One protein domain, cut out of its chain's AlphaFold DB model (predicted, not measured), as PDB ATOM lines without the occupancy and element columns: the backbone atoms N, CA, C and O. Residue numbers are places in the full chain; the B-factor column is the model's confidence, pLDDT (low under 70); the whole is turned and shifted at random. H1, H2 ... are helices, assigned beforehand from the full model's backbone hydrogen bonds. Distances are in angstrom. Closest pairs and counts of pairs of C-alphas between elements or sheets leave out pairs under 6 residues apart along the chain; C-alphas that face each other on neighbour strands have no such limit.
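What this domain is: This is residues 338 to 440 of the 440 residues of an uncharacterized protein of Petromyces alliaceus (UniProt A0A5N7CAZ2). Three helices, H1, H2 and H3, make an up-and-down bundle, and two shorter ones extend it: H5 packs on H2, and H6 packs on H3. These five run roughly along one line, each touching pair at a shallow tilt, while the very short H4 lies between H3 and H5 in the chain. The printed part has 103 residues with six named helices, H1 to H6 in order, and no named strand; its class is all helix. It is compact, with a radius of gyration of the C-alphas of 12.9 A and spans of 41 by 29 by 25 A.

Where its parts are: Find C-alpha 343 at (-63.083, -33.089, -19.639); from there H1 runs through residues 343 to 353, 15.6 A. H2 follows, residues 357 to 372, 22.3 A, then H3, residues 389 to 400, 16.5 A. Next come H4, residues 403 to 406, and H5, residues 409 to 417, 12.8 A. H6, residues 425 to 431, ends at C-alpha 431, (-38.963, -27.710, -20.753).

How they stand to each other: Start at H2, the hub. It forms a hairpin with H1, C-alphas 352 and 360 being closest at 5.7 A, and one with H3, through residues 371 to 372 alone, Thr 371 and Gln 391 having the closest C-alphas at 5.6 A. H5 touches H2 and runs the same way at 19 degrees; the closest C-alphas are 361 and 410, 6.2 A. H6 touches H3, opposite ways at 31 degrees, C-alphas 399 and 429 closest at 5.1 A. H4 touches no helix. Every O i to N i+4 pair is within hydrogen-bond range in H1, H2, H3, H5 and H6; H4 is too short for one.

The domain as a whole: The C-alphas of Glu 340 and Gly 440 are farthest apart, 40.6 A. The printed part has no cut. The link from H2 to H3 is long, 16 residues. Look for pLDDT under 70 at residues 376 to 382 and 436 to 440.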
ATOM      1  N   ALA A 338     -58.626 -39.180 -14.992       87.94
ATOM      2  CA  ALA A 338     -58.623 -38.254 -16.119       87.94
ATOM      3  C   ALA A 338     -58.553 -38.946 -17.496       87.94
ATOM      4  O   ALA A 338     -58.935 -38.342 -18.495       87.94
ATOM      5  N   ASN A 339     -58.125 -40.213 -17.568       84.25
ATOM      6  CA  ASN A 339     -58.171 -40.983 -18.817       84.25
ATOM      7  C   ASN A 339     -59.597 -41.433 -19.174       84.25
ATOM      8  O   ASN A 339     -59.924 -41.552 -20.351       84.25
ATOM      9  N   GLU A 340     -60.444 -41.670 -18.170       84.56
ATOM     10  CA  GLU A 340     -61.854 -42.036 -18.358       84.56
ATOM     11  C   GLU A 340     -62.733 -40.791 -18.559       84.56
ATOM     12  O   GLU A 340     -63.710 -40.837 -19.303       84.56
ATOM     13  N   TYR A 341     -62.363 -39.666 -17.937       86.81
ATOM     14  CA  TYR A 341     -63.095 -38.395 -17.992       86.81
ATOM     15  C   TYR A 341     -62.172 -37.205 -18.321       86.81
ATOM     16  O   TYR A 341     -61.974 -36.322 -17.488       86.81
ATOM     17  N   PRO A 342     -61.630 -37.097 -19.548       83.00
ATOM     18  CA  PRO A 342     -60.638 -36.068 -19.890       83.00
ATOM     19  C   PRO A 342     -61.150 -34.623 -19.775       83.00
ATOM     20  O   PRO A 342     -60.351 -33.703 -19.600       83.00
ATOM     21  N   GLY A 343     -62.470 -34.408 -19.825       89.56
ATOM     22  CA  GLY A 343     -63.083 -33.089 -19.639       89.56
ATOM     23  C   GLY A 343     -62.801 -32.458 -18.269       89.56
ATOM     24  O   GLY A 343     -62.748 -31.233 -18.174       89.56
ATOM     25  N   VAL A 344     -62.534 -33.268 -17.232       93.50
ATOM     26  CA  VAL A 344     -62.228 -32.768 -15.879       93.50
ATOM     27  C   VAL A 344     -60.974 -31.892 -15.870       93.50
ATOM     28  O   VAL A 344     -60.968 -30.830 -15.257       93.50
ATOM     29  N   VAL A 345     -59.938 -32.281 -16.619       94.12
ATOM     30  CA  VAL A 345     -58.668 -31.543 -16.688       94.12
ATOM     31  C   VAL A 345     -58.881 -30.181 -17.339       94.12
ATOM     32  O   VAL A 345     -58.374 -29.176 -16.850       94.12
ATOM     33  N   THR A 346     -59.681 -30.120 -18.405       93.19
ATOM     34  CA  THR A 346     -60.028 -28.854 -19.065       93.19
ATOM     35  C   THR A 346     -60.845 -27.940 -18.154       93.19
ATOM     36  O   THR A 346     -60.548 -26.750 -18.083       93.19
ATOM     37  N   ALA A 347     -61.824 -28.482 -17.424       94.31
ATOM     38  CA  ALA A 347     -62.630 -27.703 -16.486       94.31
ATOM     39  C   ALA A 347     -61.781 -27.128 -15.336       94.31
ATOM     40  O   ALA A 347     -61.892 -25.944 -15.014       94.31
ATOM     41  N   VAL A 348     -60.882 -27.936 -14.761       95.19
ATOM     42  CA  VAL A 348     -59.967 -27.492 -13.698       95.19
ATOM     43  C   VAL A 348     -58.969 -26.455 -14.221       95.19
ATOM     44  O   VAL A 348     -58.738 -25.461 -13.541       95.19
ATOM     45  N   LEU A 349     -58.421 -26.624 -15.431       94.00
ATOM     46  CA  LEU A 349     -57.534 -25.634 -16.058       94.00
ATOM     47  C   LEU A 349     -58.226 -24.280 -16.279       94.00
ATOM     48  O   LEU A 349     -57.646 -23.246 -15.946       94.00
ATOM     49  N   ASP A 350     -59.459 -24.263 -16.803       92.81
ATOM     50  CA  ASP A 350     -60.213 -23.010 -16.985       92.81
ATOM     51  C   ASP A 350     -60.500 -22.341 -15.633       92.81
ATOM     52  O   ASP A 350     -60.275 -21.139 -15.478       92.81
ATOM     53  N   ALA A 351     -60.905 -23.118 -14.624       93.19
ATOM     54  CA  ALA A 351     -61.120 -22.607 -13.273       93.19
ATOM     55  C   ALA A 351     -59.835 -22.031 -12.656       93.19
ATOM     56  O   ALA A 351     -59.867 -20.937 -12.085       93.19
ATOM     57  N   LEU A 352     -58.706 -22.729 -12.808       93.12
ATOM     58  CA  LEU A 352     -57.398 -22.317 -12.302       93.12
ATOM     59  C   LEU A 352     -56.947 -21.000 -12.934       93.12
ATOM     60  O   LEU A 352     -56.522 -20.101 -12.214       93.12
ATOM     61  N   SER A 353     -57.123 -20.844 -14.251       90.50
ATOM     62  CA  SER A 353     -56.713 -19.638 -14.990       90.50
ATOM     63  C   SER A 353     -57.397 -18.345 -14.516       90.50
ATOM     64  O   SER A 353     -56.930 -17.245 -14.801       90.50
ATOM     65  N   ARG A 354     -58.510 -18.470 -13.783       89.50
ATOM     66  CA  ARG A 354     -59.319 -17.358 -13.260       89.50
ATOM     67  C   ARG A 354     -59.244 -17.232 -11.737       89.50
ATOM     68  O   ARG A 354     -60.061 -16.519 -11.156       89.50
ATOM     69  N   SER A 355     -58.327 -17.955 -11.097       89.38
ATOM     70  CA  SER A 355     -58.206 -18.048  -9.641       89.38
ATOM     71  C   SER A 355     -56.900 -17.423  -9.140       89.38
ATOM     72  O   SER A 355     -55.972 -17.194  -9.909       89.38
ATOM     73  N   SER A 356     -56.830 -17.133  -7.842       86.81
ATOM     74  CA  SER A 356     -55.638 -16.609  -7.154       86.81
ATOM     75  C   SER A 356     -55.626 -17.067  -5.692       86.81
ATOM     76  O   SER A 356     -56.659 -17.513  -5.184       86.81
ATOM     77  N   GLY A 357     -54.487 -16.939  -5.004       87.56
ATOM     78  CA  GLY A 357     -54.349 -17.312  -3.590       87.56
ATOM     79  C   GLY A 357     -54.715 -18.776  -3.304       87.56
ATOM     80  O   GLY A 357     -54.445 -19.663  -4.111       87.56
ATOM     81  N   CYS A 358     -55.386 -19.035  -2.176       85.88
ATOM     82  CA  CYS A 358     -55.705 -20.393  -1.710       85.88
ATOM     83  C   CYS A 358     -56.478 -21.244  -2.742       85.88
ATOM     84  O   CYS A 358     -56.179 -22.426  -2.929       85.88
ATOM     85  N   VAL A 359     -57.422 -20.639  -3.476       88.88
ATOM     86  CA  VAL A 359     -58.210 -21.330  -4.516       88.88
ATOM     87  C   VAL A 359     -57.307 -21.842  -5.641       88.88
ATOM     88  O   VAL A 359     -57.453 -22.981  -6.085       88.88
ATOM     89  N   LEU A 360     -56.345 -21.023  -6.080       90.62
ATOM     90  CA  LEU A 360     -55.351 -21.419  -7.078       90.62
ATOM     91  C   LEU A 360     -54.519 -22.596  -6.570       90.62
ATOM     92  O   LEU A 360     -54.373 -23.587  -7.284       90.62
ATOM     93  N   SER A 361     -54.039 -22.525  -5.329       90.31
ATOM     94  CA  SER A 361     -53.216 -23.572  -4.717       90.31
ATOM     95  C   SER A 361     -53.960 -24.910  -4.629       90.31
ATOM     96  O   SER A 361     -53.390 -25.956  -4.951       90.31
ATOM     97  N   LYS A 362     -55.251 -24.895  -4.265       91.25
ATOM     98  CA  LYS A 362     -56.107 -26.094  -4.235       91.25
ATOM     99  C   LYS A 362     -56.335 -26.656  -5.645       91.25
ATOM    100  O   LYS A 362     -56.069 -27.836  -5.875       91.25
ATOM    101  N   LEU A 363     -56.753 -25.829  -6.607       94.19
ATOM    102  CA  LEU A 363     -57.005 -26.275  -7.987       94.19
ATOM    103  C   LEU A 363     -55.740 -26.795  -8.682       94.19
ATOM    104  O   LEU A 363     -55.818 -27.764  -9.437       94.19
ATOM    105  N   LEU A 364     -54.573 -26.206  -8.406       94.25
ATOM    106  CA  LEU A 364     -53.303 -26.671  -8.958       94.25
ATOM    107  C   LEU A 364     -52.950 -28.066  -8.434       94.25
ATOM    108  O   LEU A 364     -52.629 -28.951  -9.222       94.25
ATOM    109  N   LYS A 365     -53.082 -28.300  -7.121       93.38
ATOM    110  CA  LYS A 365     -52.880 -29.635  -6.530       93.38
ATOM    111  C   LYS A 365     -53.843 -30.668  -7.121       93.38
ATOM    112  O   LYS A 365     -53.417 -31.783  -7.419       93.38
ATOM    113  N   VAL A 366     -55.111 -30.302  -7.343       94.69
ATOM    114  CA  VAL A 366     -56.097 -31.168  -8.016       94.69
ATOM    115  C   VAL A 366     -55.642 -31.512  -9.431       94.69
ATOM    116  O   VAL A 366     -55.580 -32.688  -9.780       94.69
ATOM    117  N   LEU A 367     -55.275 -30.510 -10.233       95.50
ATOM    118  CA  LEU A 367     -54.822 -30.693 -11.613       95.50
ATOM    119  C   LEU A 367     -53.613 -31.632 -11.708       95.50
ATOM    120  O   LEU A 367     -53.583 -32.528 -12.552       95.50
ATOM    121  N   LEU A 368     -52.622 -31.435 -10.839       93.31
ATOM    122  CA  LEU A 368     -51.421 -32.264 -10.809       93.31
ATOM    123  C   LEU A 368     -51.735 -33.683 -10.334       93.31
ATOM    124  O   LEU A 368     -51.274 -34.641 -10.945       93.31
ATOM    125  N   THR A 369     -52.604 -33.837  -9.331       92.75
ATOM    126  CA  THR A 369     -53.050 -35.160  -8.866       92.75
ATOM    127  C   THR A 369     -53.774 -35.932  -9.971       92.75
ATOM    128  O   THR A 369     -53.483 -37.104 -10.194       92.75
ATOM    129  N   LEU A 370     -54.652 -35.267 -10.728       92.56
ATOM    130  CA  LEU A 370     -55.392 -35.859 -11.848       92.56
ATOM    131  C   LEU A 370     -54.487 -36.377 -12.977       92.56
ATOM    132  O   LEU A 370     -54.861 -37.305 -13.693       92.56
ATOM    133  N   THR A 371     -53.334 -35.742 -13.186       91.56
ATOM    134  CA  THR A 371     -52.510 -35.930 -14.394       91.56
ATOM    135  C   THR A 371     -51.207 -36.678 -14.118       91.56
ATOM    136  O   THR A 371     -50.746 -37.448 -14.961       91.56
ATOM    137  N   PHE A 372     -50.631 -36.507 -12.931       89.00
ATOM    138  CA  PHE A 372     -49.389 -37.146 -12.488       89.00
ATOM    139  C   PHE A 372     -49.600 -38.155 -11.356       89.00
ATOM    140  O   PHE A 372     -48.686 -38.915 -11.048       89.00
ATOM    141  N   GLY A 373     -50.798 -38.207 -10.769       86.94
ATOM    142  CA  GLY A 373     -51.051 -38.966  -9.553       86.94
ATOM    143  C   GLY A 373     -50.633 -38.201  -8.291       86.94
ATOM    144  O   GLY A 373     -50.200 -37.042  -8.365       86.94
ATOM    145  N   PRO A 374     -50.787 -38.827  -7.110       80.50
ATOM    146  CA  PRO A 374     -50.383 -38.222  -5.848       80.50
ATOM    147  C   PRO A 374     -48.877 -37.940  -5.841       80.50
ATOM    148  O   PRO A 374     -48.098 -38.656  -6.469       80.50
ATOM    149  N   MET A 375     -48.479 -36.903  -5.102       73.69
ATOM    150  CA  MET A 375     -47.081 -36.502  -4.944       73.69
ATOM    151  C   MET A 375     -46.213 -37.706  -4.543       73.69
ATOM    152  O   MET A 375     -46.468 -38.343  -3.518       73.69
ATOM    153  N   LEU A 376     -45.203 -38.036  -5.351       60.09
ATOM    154  CA  LEU A 376     -44.288 -39.140  -5.070       60.09
ATOM    155  C   LEU A 376     -43.207 -38.698  -4.072       60.09
ATOM    156  O   LEU A 376     -42.698 -37.585  -4.135       60.09
ATOM    157  N   GLU A 377     -42.803 -39.592  -3.164       49.69
ATOM    158  CA  GLU A 377     -41.704 -39.335  -2.211       49.69
ATOM    159  C   GLU A 377     -40.307 -39.352  -2.868       49.69
ATOM    160  O   GLU A 377     -39.301 -39.030  -2.226       49.69
ATOM    161  N   HIS A 378     -40.201 -39.783  -4.129       49.50
ATOM    162  CA  HIS A 378     -38.924 -40.053  -4.786       49.50
ATOM    163  C   HIS A 378     -38.760 -39.271  -6.084       49.50
ATOM    164  O   HIS A 378     -39.520 -39.467  -7.024       49.50
ATOM    165  N   LYS A 379     -37.682 -38.477  -6.109       53.06
ATOM    166  CA  LYS A 379     -37.255 -37.646  -7.234       53.06
ATOM    167  C   LYS A 379     -36.814 -38.482  -8.426       53.06
ATOM    168  O   LYS A 379     -35.811 -39.192  -8.321       53.06
ATOM    169  N   SER A 380     -37.504 -38.362  -9.554       54.59
ATOM    170  CA  SER A 380     -37.045 -38.862 -10.848       54.59
ATOM    171  C   SER A 380     -37.163 -37.772 -11.910       54.59
ATOM    172  O   SER A 380     -38.260 -37.465 -12.372       54.59
ATOM    173  N   ASP A 381     -36.018 -37.237 -12.346       59.50
ATOM    174  CA  ASP A 381     -35.942 -36.267 -13.444       59.50
ATOM    175  C   ASP A 381     -36.520 -36.881 -14.728       59.50
ATOM    176  O   ASP A 381     -35.831 -37.555 -15.501       59.50
ATOM    177  N   THR A 382     -37.815 -36.669 -14.951       67.69
ATOM    178  CA  THR A 382     -38.513 -37.192 -16.120       67.69
ATOM    179  C   THR A 382     -38.438 -36.150 -17.225       67.69
ATOM    180  O   THR A 382     -38.976 -35.045 -17.118       67.69
ATOM    181  N   ALA A 383     -37.742 -36.489 -18.309       81.81
ATOM    182  CA  ALA A 383     -37.710 -35.656 -19.504       81.81
ATOM    183  C   ALA A 383     -39.126 -35.487 -20.078       81.81
ATOM    184  O   ALA A 383     -39.902 -36.444 -20.081       81.81
ATOM    185  N   PHE A 384     -39.434 -34.306 -20.626       83.94
ATOM    186  CA  PHE A 384     -40.756 -33.994 -21.187       83.94
ATOM    187  C   PHE A 384     -41.238 -35.045 -22.196       83.94
ATOM    188  O   PHE A 384     -42.405 -35.426 -22.192       83.94
ATOM    189  N   GLU A 385     -40.334 -35.595 -23.014       84.38
ATOM    190  CA  GLU A 385     -40.678 -36.624 -24.000       84.38
ATOM    191  C   GLU A 385     -41.198 -37.932 -23.397       84.38
ATOM    192  O   GLU A 385     -41.983 -38.625 -24.045       84.38
ATOM    193  N   GLY A 386     -40.794 -38.243 -22.163       84.50
ATOM    194  CA  GLY A 386     -41.241 -39.417 -21.418       84.50
ATOM    195  C   GLY A 386     -42.612 -39.256 -20.758       84.50
ATOM    196  O   GLY A 386     -43.136 -40.234 -20.230       84.50
ATOM    197  N   LEU A 387     -43.197 -38.054 -20.785       88.38
ATOM    198  CA  LEU A 387     -44.531 -37.800 -20.248       88.38
ATOM    199  C   LEU A 387     -45.625 -38.361 -21.167       88.38
ATOM    200  O   LEU A 387     -45.492 -38.387 -22.391       88.38
ATOM    201  N   SER A 388     -46.750 -38.762 -20.576       88.75
ATOM    202  CA  SER A 388     -47.960 -39.093 -21.338       88.75
ATOM    203  C   SER A 388     -48.524 -37.860 -22.055       88.75
ATOM    204  O   SER A 388     -48.307 -36.726 -21.631       88.75
ATOM    205  N   GLU A 389     -49.323 -38.058 -23.105       89.44
ATOM    206  CA  GLU A 389     -49.958 -36.950 -23.841       89.44
ATOM    207  C   GLU A 389     -50.804 -36.032 -22.941       89.44
ATOM    208  O   GLU A 389     -50.824 -34.814 -23.124       89.44
ATOM    209  N   LEU A 390     -51.477 -36.593 -21.930       88.56
ATOM    210  CA  LEU A 390     -52.254 -35.810 -20.969       88.56
ATOM    211  C   LEU A 390     -51.354 -34.931 -20.085       88.56
ATOM    212  O   LEU A 390     -51.651 -33.754 -19.879       88.56
ATOM    213  N   GLN A 391     -50.241 -35.484 -19.601       90.94
ATOM    214  CA  GLN A 391     -49.245 -34.745 -18.823       90.94
ATOM    215  C   GLN A 391     -48.592 -33.650 -19.666       90.94
ATOM    216  O   GLN A 391     -48.556 -32.500 -19.231       90.94
ATOM    217  N   LYS A 392     -48.169 -33.965 -20.900       91.94
ATOM    218  CA  LYS A 392     -47.599 -32.989 -21.844       91.94
ATOM    219  C   LYS A 392     -48.538 -31.801 -22.034       91.94
ATOM    220  O   LYS A 392     -48.147 -30.669 -21.772       91.94
ATOM    221  N   ARG A 393     -49.806 -32.060 -22.377       90.81
ATOM    222  CA  ARG A 393     -50.836 -31.017 -22.541       90.81
ATOM    223  C   ARG A 393     -51.024 -30.162 -21.289       90.81
ATOM    224  O   ARG A 393     -51.209 -28.955 -21.404       90.81
ATOM    225  N   THR A 394     -50.980 -30.782 -20.114       92.50
ATOM    226  CA  THR A 394     -51.157 -30.087 -18.833       92.50
ATOM    227  C   THR A 394     -49.997 -29.136 -18.554       92.50
ATOM    228  O   THR A 394     -50.230 -27.961 -18.281       92.50
ATOM    229  N   VAL A 395     -48.751 -29.603 -18.688       92.38
ATOM    230  CA  VAL A 395     -47.566 -28.757 -18.464       92.38
ATOM    231  C   VAL A 395     -47.467 -27.664 -19.524       92.38
ATOM    232  O   VAL A 395     -47.155 -26.526 -19.185       92.38
ATOM    233  N   THR A 396     -47.794 -27.959 -20.788       93.19
ATOM    234  CA  THR A 396     -47.857 -26.934 -21.841       93.19
ATOM    235  C   THR A 396     -48.862 -25.840 -21.485       93.19
ATOM    236  O   THR A 396     -48.505 -24.666 -21.532       93.19
ATOM    237  N   ALA A 397     -50.075 -26.200 -21.049       92.81
ATOM    238  CA  ALA A 397     -51.080 -25.219 -20.646       92.81
ATOM    239  C   ALA A 397     -50.601 -24.349 -19.470       92.81
ATOM    240  O   ALA A 397     -50.752 -23.131 -19.509       92.81
ATOM    241  N   LEU A 398     -49.966 -24.949 -18.455       92.88
ATOM    242  CA  LEU A 398     -49.384 -24.224 -17.315       92.88
ATOM    243  C   LEU A 398     -48.246 -23.277 -17.745       92.88
ATOM    244  O   LEU A 398     -48.158 -22.151 -17.259       92.88
ATOM    245  N   ALA A 399     -47.402 -23.690 -18.693       91.44
ATOM    246  CA  ALA A 399     -46.318 -22.868 -19.241       91.44
ATOM    247  C   ALA A 399     -46.820 -21.678 -20.090       91.44
ATOM    248  O   ALA A 399     -46.113 -20.682 -20.277       91.44
ATOM    249  N   GLU A 400     -48.034 -21.775 -20.629       90.88
ATOM    250  CA  GLU A 400     -48.678 -20.716 -21.409       90.88
ATOM    251  C   GLU A 400     -49.447 -19.707 -20.551       90.88
ATOM    252  O   GLU A 400     -49.655 -18.582 -21.014       90.88
ATOM    253  N   MET A 401     -49.787 -20.051 -19.303       89.69
ATOM    254  CA  MET A 401     -50.438 -19.140 -18.352       89.69
ATOM    255  C   MET A 401     -49.651 -17.842 -18.155       89.69
ATOM    256  O   MET A 401     -48.445 -17.788 -18.400       89.69
ATOM    257  N   ASP A 402     -50.356 -16.781 -17.764       86.12
ATOM    258  CA  ASP A 402     -49.789 -15.439 -17.654       86.12
ATOM    259  C   ASP A 402     -48.760 -15.297 -16.519       86.12
ATOM    260  O   ASP A 402     -48.652 -16.128 -15.615       86.12
ATOM    261  N   ASP A 403     -47.986 -14.210 -16.566       83.00
ATOM    262  CA  ASP A 403     -46.944 -13.956 -15.568       83.00
ATOM    263  C   ASP A 403     -47.526 -13.663 -14.183       83.00
ATOM    264  O   ASP A 403     -46.844 -13.850 -13.179       83.00
ATOM    265  N   LYS A 404     -48.790 -13.228 -14.095       84.25
ATOM    266  CA  LYS A 404     -49.439 -12.970 -12.808       84.25
ATOM    267  C   LYS A 404     -49.553 -14.267 -12.009       84.25
ATOM    268  O   LYS A 404     -49.183 -14.269 -10.842       84.25
ATOM    269  N   LEU A 405     -49.997 -15.353 -12.643       83.00
ATOM    270  CA  LEU A 405     -50.067 -16.680 -12.024       83.00
ATOM    271  C   LEU A 405     -48.676 -17.212 -11.653       83.00
ATOM    272  O   LEU A 405     -48.492 -17.746 -10.563       83.00
ATOM    273  N   TRP A 406     -47.681 -17.021 -12.522       86.88
ATOM    274  CA  TRP A 406     -46.299 -17.457 -12.273       86.88
ATOM    275  C   TRP A 406     -45.575 -16.672 -11.167       86.88
ATOM    276  O   TRP A 406     -44.573 -17.159 -10.643       86.88
ATOM    277  N   ASN A 407     -46.075 -15.488 -10.807       85.62
ATOM    278  CA  ASN A 407     -45.556 -14.675  -9.707       85.62
ATOM    279  C   ASN A 407     -46.165 -15.036  -8.338       85.62
ATOM    280  O   ASN A 407     -45.699 -14.518  -7.325       85.62
ATOM    281  N   GLU A 408     -47.177 -15.907  -8.284       83.19
ATOM    282  CA  GLU A 408     -47.713 -16.436  -7.024       83.19
ATOM    283  C   GLU A 408     -46.727 -17.459  -6.431       83.19
ATOM    284  O   GLU A 408     -46.366 -18.443  -7.087       83.19
ATOM    285  N   GLU A 409     -46.291 -17.254  -5.182       78.56
ATOM    286  CA  GLU A 409     -45.280 -18.112  -4.535       78.56
ATOM    287  C   GLU A 409     -45.713 -19.588  -4.481       78.56
ATOM    288  O   GLU A 409     -44.919 -20.490  -4.778       78.56
ATOM    289  N   ASP A 410     -46.993 -19.830  -4.181       82.62
ATOM    290  CA  ASP A 410     -47.577 -21.170  -4.106       82.62
ATOM    291  C   ASP A 410     -47.521 -21.907  -5.448       82.62
ATOM    292  O   ASP A 410     -47.274 -23.112  -5.477       82.62
ATOM    293  N   PHE A 411     -47.718 -21.204  -6.568       86.31
ATOM    294  CA  PHE A 411     -47.766 -21.819  -7.894       86.31
ATOM    295  C   PHE A 411     -46.435 -22.506  -8.219       86.31
ATOM    296  O   PHE A 411     -46.380 -23.701  -8.515       86.31
ATOM    297  N   VAL A 412     -45.337 -21.762  -8.078       87.31
ATOM    298  CA  VAL A 412     -43.978 -22.264  -8.306       87.31
ATOM    299  C   VAL A 412     -43.614 -23.365  -7.312       87.31
ATOM    300  O   VAL A 412     -43.019 -24.377  -7.696       87.31
ATOM    301  N   TRP A 413     -43.952 -23.181  -6.036       86.31
ATOM    302  CA  TRP A 413     -43.638 -24.155  -4.996       86.31
ATOM    303  C   TRP A 413     -44.345 -25.498  -5.235       86.31
ATOM    304  O   TRP A 413     -43.702 -26.547  -5.179       86.31
ATOM    305  N   ILE A 414     -45.633 -25.475  -5.592       89.69
ATOM    306  CA  ILE A 414     -46.423 -26.680  -5.869       89.69
ATOM    307  C   ILE A 414     -45.887 -27.428  -7.097       89.69
ATOM    308  O   ILE A 414     -45.725 -28.647  -7.033       89.69
ATOM    309  N   LEU A 415     -45.561 -26.732  -8.192       89.56
ATOM    310  CA  LEU A 415     -45.014 -27.379  -9.394       89.56
ATOM    311  C   LEU A 415     -43.718 -28.145  -9.108       89.56
ATOM    312  O   LEU A 415     -43.538 -29.263  -9.588       89.56
ATOM    313  N   ARG A 416     -42.840 -27.583  -8.270       87.06
ATOM    314  CA  ARG A 416     -41.583 -28.239  -7.877       87.06
ATOM    315  C   ARG A 416     -41.803 -29.502  -7.052       87.06
ATOM    316  O   ARG A 416     -40.997 -30.422  -7.157       87.06
ATOM    317  N   ASN A 417     -42.872 -29.557  -6.261       86.69
ATOM    318  CA  ASN A 417     -43.233 -30.754  -5.501       86.69
ATOM    319  C   ASN A 417     -43.688 -31.911  -6.410       86.69
ATOM    320  O   ASN A 417     -43.574 -33.064  -6.017       86.69
ATOM    321  N   TRP A 418     -44.143 -31.604  -7.628       87.25
ATOM    322  CA  TRP A 418     -44.444 -32.574  -8.690       87.25
ATOM    323  C   TRP A 418     -43.332 -32.681  -9.744       87.25
ATOM    324  O   TRP A 418     -43.553 -33.221 -10.822       87.25
ATOM    325  N   GLU A 419     -42.137 -32.164  -9.440       84.81
ATOM    326  CA  GLU A 419     -40.943 -32.258 -10.295       84.81
ATOM    327  C   GLU A 419     -41.087 -31.593 -11.671       84.81
ATOM    328  O   GLU A 419     -40.334 -31.874 -12.602       84.81
ATOM    329  N   ILE A 420     -42.012 -30.643 -11.790       87.88
ATOM    330  CA  ILE A 420     -42.145 -29.812 -12.982       87.88
ATOM    331  C   ILE A 420     -41.150 -28.644 -12.864       87.88
ATOM    332  O   ILE A 420     -41.186 -27.916 -11.862       87.88
ATOM    333  N   PRO A 421     -40.258 -28.423 -13.854       86.88
ATOM    334  CA  PRO A 421     -39.313 -27.306 -13.826       86.88
ATOM    335  C   PRO A 421     -40.030 -25.955 -13.739       86.88
ATOM    336  O   PRO A 421     -40.784 -25.580 -14.633       86.88
ATOM    337  N   ALA A 422     -39.806 -25.237 -12.637       86.19
ATOM    338  CA  ALA A 422     -40.537 -24.019 -12.288       86.19
ATOM    339  C   ALA A 422     -39.653 -22.990 -11.552       86.19
ATOM    340  O   ALA A 422     -40.065 -22.349 -10.588       86.19
ATOM    341  N   ARG A 423     -38.380 -22.829 -11.922       83.00
ATOM    342  CA  ARG A 423     -37.545 -21.699 -11.458       83.00
ATOM    343  C   ARG A 423     -38.017 -20.376 -12.031       83.00
ATOM    344  O   ARG A 423     -37.920 -19.359 -11.356       83.00
ATOM    345  N   SER A 424     -38.535 -20.419 -13.248       85.25
ATOM    346  CA  SER A 424     -39.227 -19.326 -13.912       85.25
ATOM    347  C   SER A 424     -40.209 -19.903 -14.925       85.25
ATOM    348  O   SER A 424     -40.094 -21.066 -15.329       85.25
ATOM    349  N   ARG A 425     -41.136 -19.064 -15.389       87.62
ATOM    350  CA  ARG A 425     -42.006 -19.399 -16.516       87.62
ATOM    351  C   ARG A 425     -41.200 -19.818 -17.746       87.62
ATOM    352  O   ARG A 425     -41.541 -20.799 -18.396       87.62
ATOM    353  N   ASP A 426     -40.095 -19.131 -18.032       88.12
ATOM    354  CA  ASP A 426     -39.212 -19.449 -19.162       88.12
ATOM    355  C   ASP A 426     -38.560 -20.825 -19.069       88.12
ATOM    356  O   ASP A 426     -38.415 -21.500 -20.091       88.12
ATOM    357  N   GLU A 427     -38.186 -21.261 -17.865       88.81
ATOM    358  CA  GLU A 427     -37.665 -22.612 -17.663       88.81
ATOM    359  C   GLU A 427     -38.739 -23.651 -18.002       88.81
ATOM    360  O   GLU A 427     -38.474 -24.570 -18.778       88.81
ATOM    361  N   CYS A 428     -39.965 -23.462 -17.507       89.81
ATOM    362  CA  CYS A 428     -41.081 -24.357 -17.807       89.81
ATOM    363  C   CYS A 428     -41.441 -24.349 -19.300       89.81
ATOM    364  O   CYS A 428     -41.690 -25.401 -19.885       89.81
ATOM    365  N   ARG A 429     -41.425 -23.176 -19.947       91.88
ATOM    366  CA  ARG A 429     -41.644 -23.033 -21.395       91.88
ATOM    367  C   ARG A 429     -40.576 -23.769 -22.193       91.88
ATOM    368  O   ARG A 429     -40.910 -24.522 -23.101       91.88
ATOM    369  N   THR A 430     -39.313 -23.622 -21.806       90.44
ATOM    370  CA  THR A 430     -38.190 -24.334 -22.430       90.44
ATOM    371  C   THR A 430     -38.321 -25.844 -22.244       90.44
ATOM    372  O   THR A 430     -38.103 -26.594 -23.193       90.44
ATOM    373  N   TYR A 431     -38.729 -26.296 -21.053       88.25
ATOM    374  CA  TYR A 431     -38.963 -27.710 -20.753       88.25
ATOM    375  C   TYR A 431     -40.010 -28.343 -21.683       88.25
ATOM    376  O   TYR A 431     -39.808 -29.466 -22.136       88.25
ATOM    377  N   VAL A 432     -41.077 -27.613 -22.032       91.19
ATOM    378  CA  VAL A 432     -42.117 -28.083 -22.971       91.19
ATOM    379  C   VAL A 432     -41.824 -27.772 -24.447       91.19
ATOM    380  O   VAL A 432     -42.680 -27.982 -25.304       91.19
ATOM    381  N   GLY A 433     -40.640 -27.238 -24.769       86.50
ATOM    382  CA  GLY A 433     -40.246 -26.899 -26.141       86.50
ATOM    383  C   GLY A 433     -40.872 -25.615 -26.708       86.50
ATOM    384  O   GLY A 433     -40.813 -25.391 -27.918       86.50
ATOM    385  N   LEU A 434     -41.455 -24.758 -25.866       86.75
ATOM    386  CA  LEU A 434     -41.927 -23.425 -26.246       86.75
ATOM    387  C   LEU A 434     -40.781 -22.397 -26.179       86.75
ATOM    388  O   LEU A 434     -39.909 -22.495 -25.313       86.75
ATOM    389  N   PRO A 435     -40.773 -21.363 -27.046       78.19
ATOM    390  CA  PRO A 435     -39.797 -20.284 -26.942       78.19
ATOM    391  C   PRO A 435     -39.976 -19.539 -25.613       78.19
ATOM    392  O   PRO A 435     -41.113 -19.272 -25.201       78.19
ATOM    393  N   GLY A 436     -38.861 -19.184 -24.966       65.94
ATOM    394  CA  GLY A 436     -38.871 -18.336 -23.770       65.94
ATOM    395  C   GLY A 436     -39.680 -17.060 -24.021       65.94
ATOM    396  O   GLY A 436     -39.599 -16.469 -25.103       65.94
ATOM    397  N   ALA A 437     -40.503 -16.676 -23.052       62.59
ATOM    398  CA  ALA A 437     -41.183 -15.393 -23.022       62.59
ATOM    399  C   ALA A 437     -40.115 -14.322 -22.761       62.59
ATOM    400  O   ALA A 437     -39.872 -13.926 -21.631       62.59
ATOM    401  N   GLY A 438     -39.394 -13.926 -23.817       54.00
ATOM    402  CA  GLY A 438     -38.315 -12.946 -23.717       54.00
ATOM    403  C   GLY A 438     -38.736 -11.731 -22.887       54.00
ATOM    404  O   GLY A 438     -39.853 -11.249 -23.050       54.00
ATOM    405  N   LEU A 439     -37.834 -11.280 -22.007       45.88
ATOM    406  CA  LEU A 439     -37.996 -10.117 -21.125       45.88
ATOM    407  C   LEU A 439     -38.599  -8.932 -21.899       45.88
ATOM    408  O   LEU A 439     -37.899  -8.294 -22.690       45.88
ATOM    409  N   GLY A 440     -39.898  -8.698 -21.698       38.59
ATOM    410  CA  GLY A 440     -40.661  -7.574 -22.241       38.59
ATOM    411  C   GLY A 440     -40.787  -6.453 -21.230       38.59
ATOM    412  O   GLY A 440     -41.108  -6.770 -20.063       38.59
TER     413      GLY A 440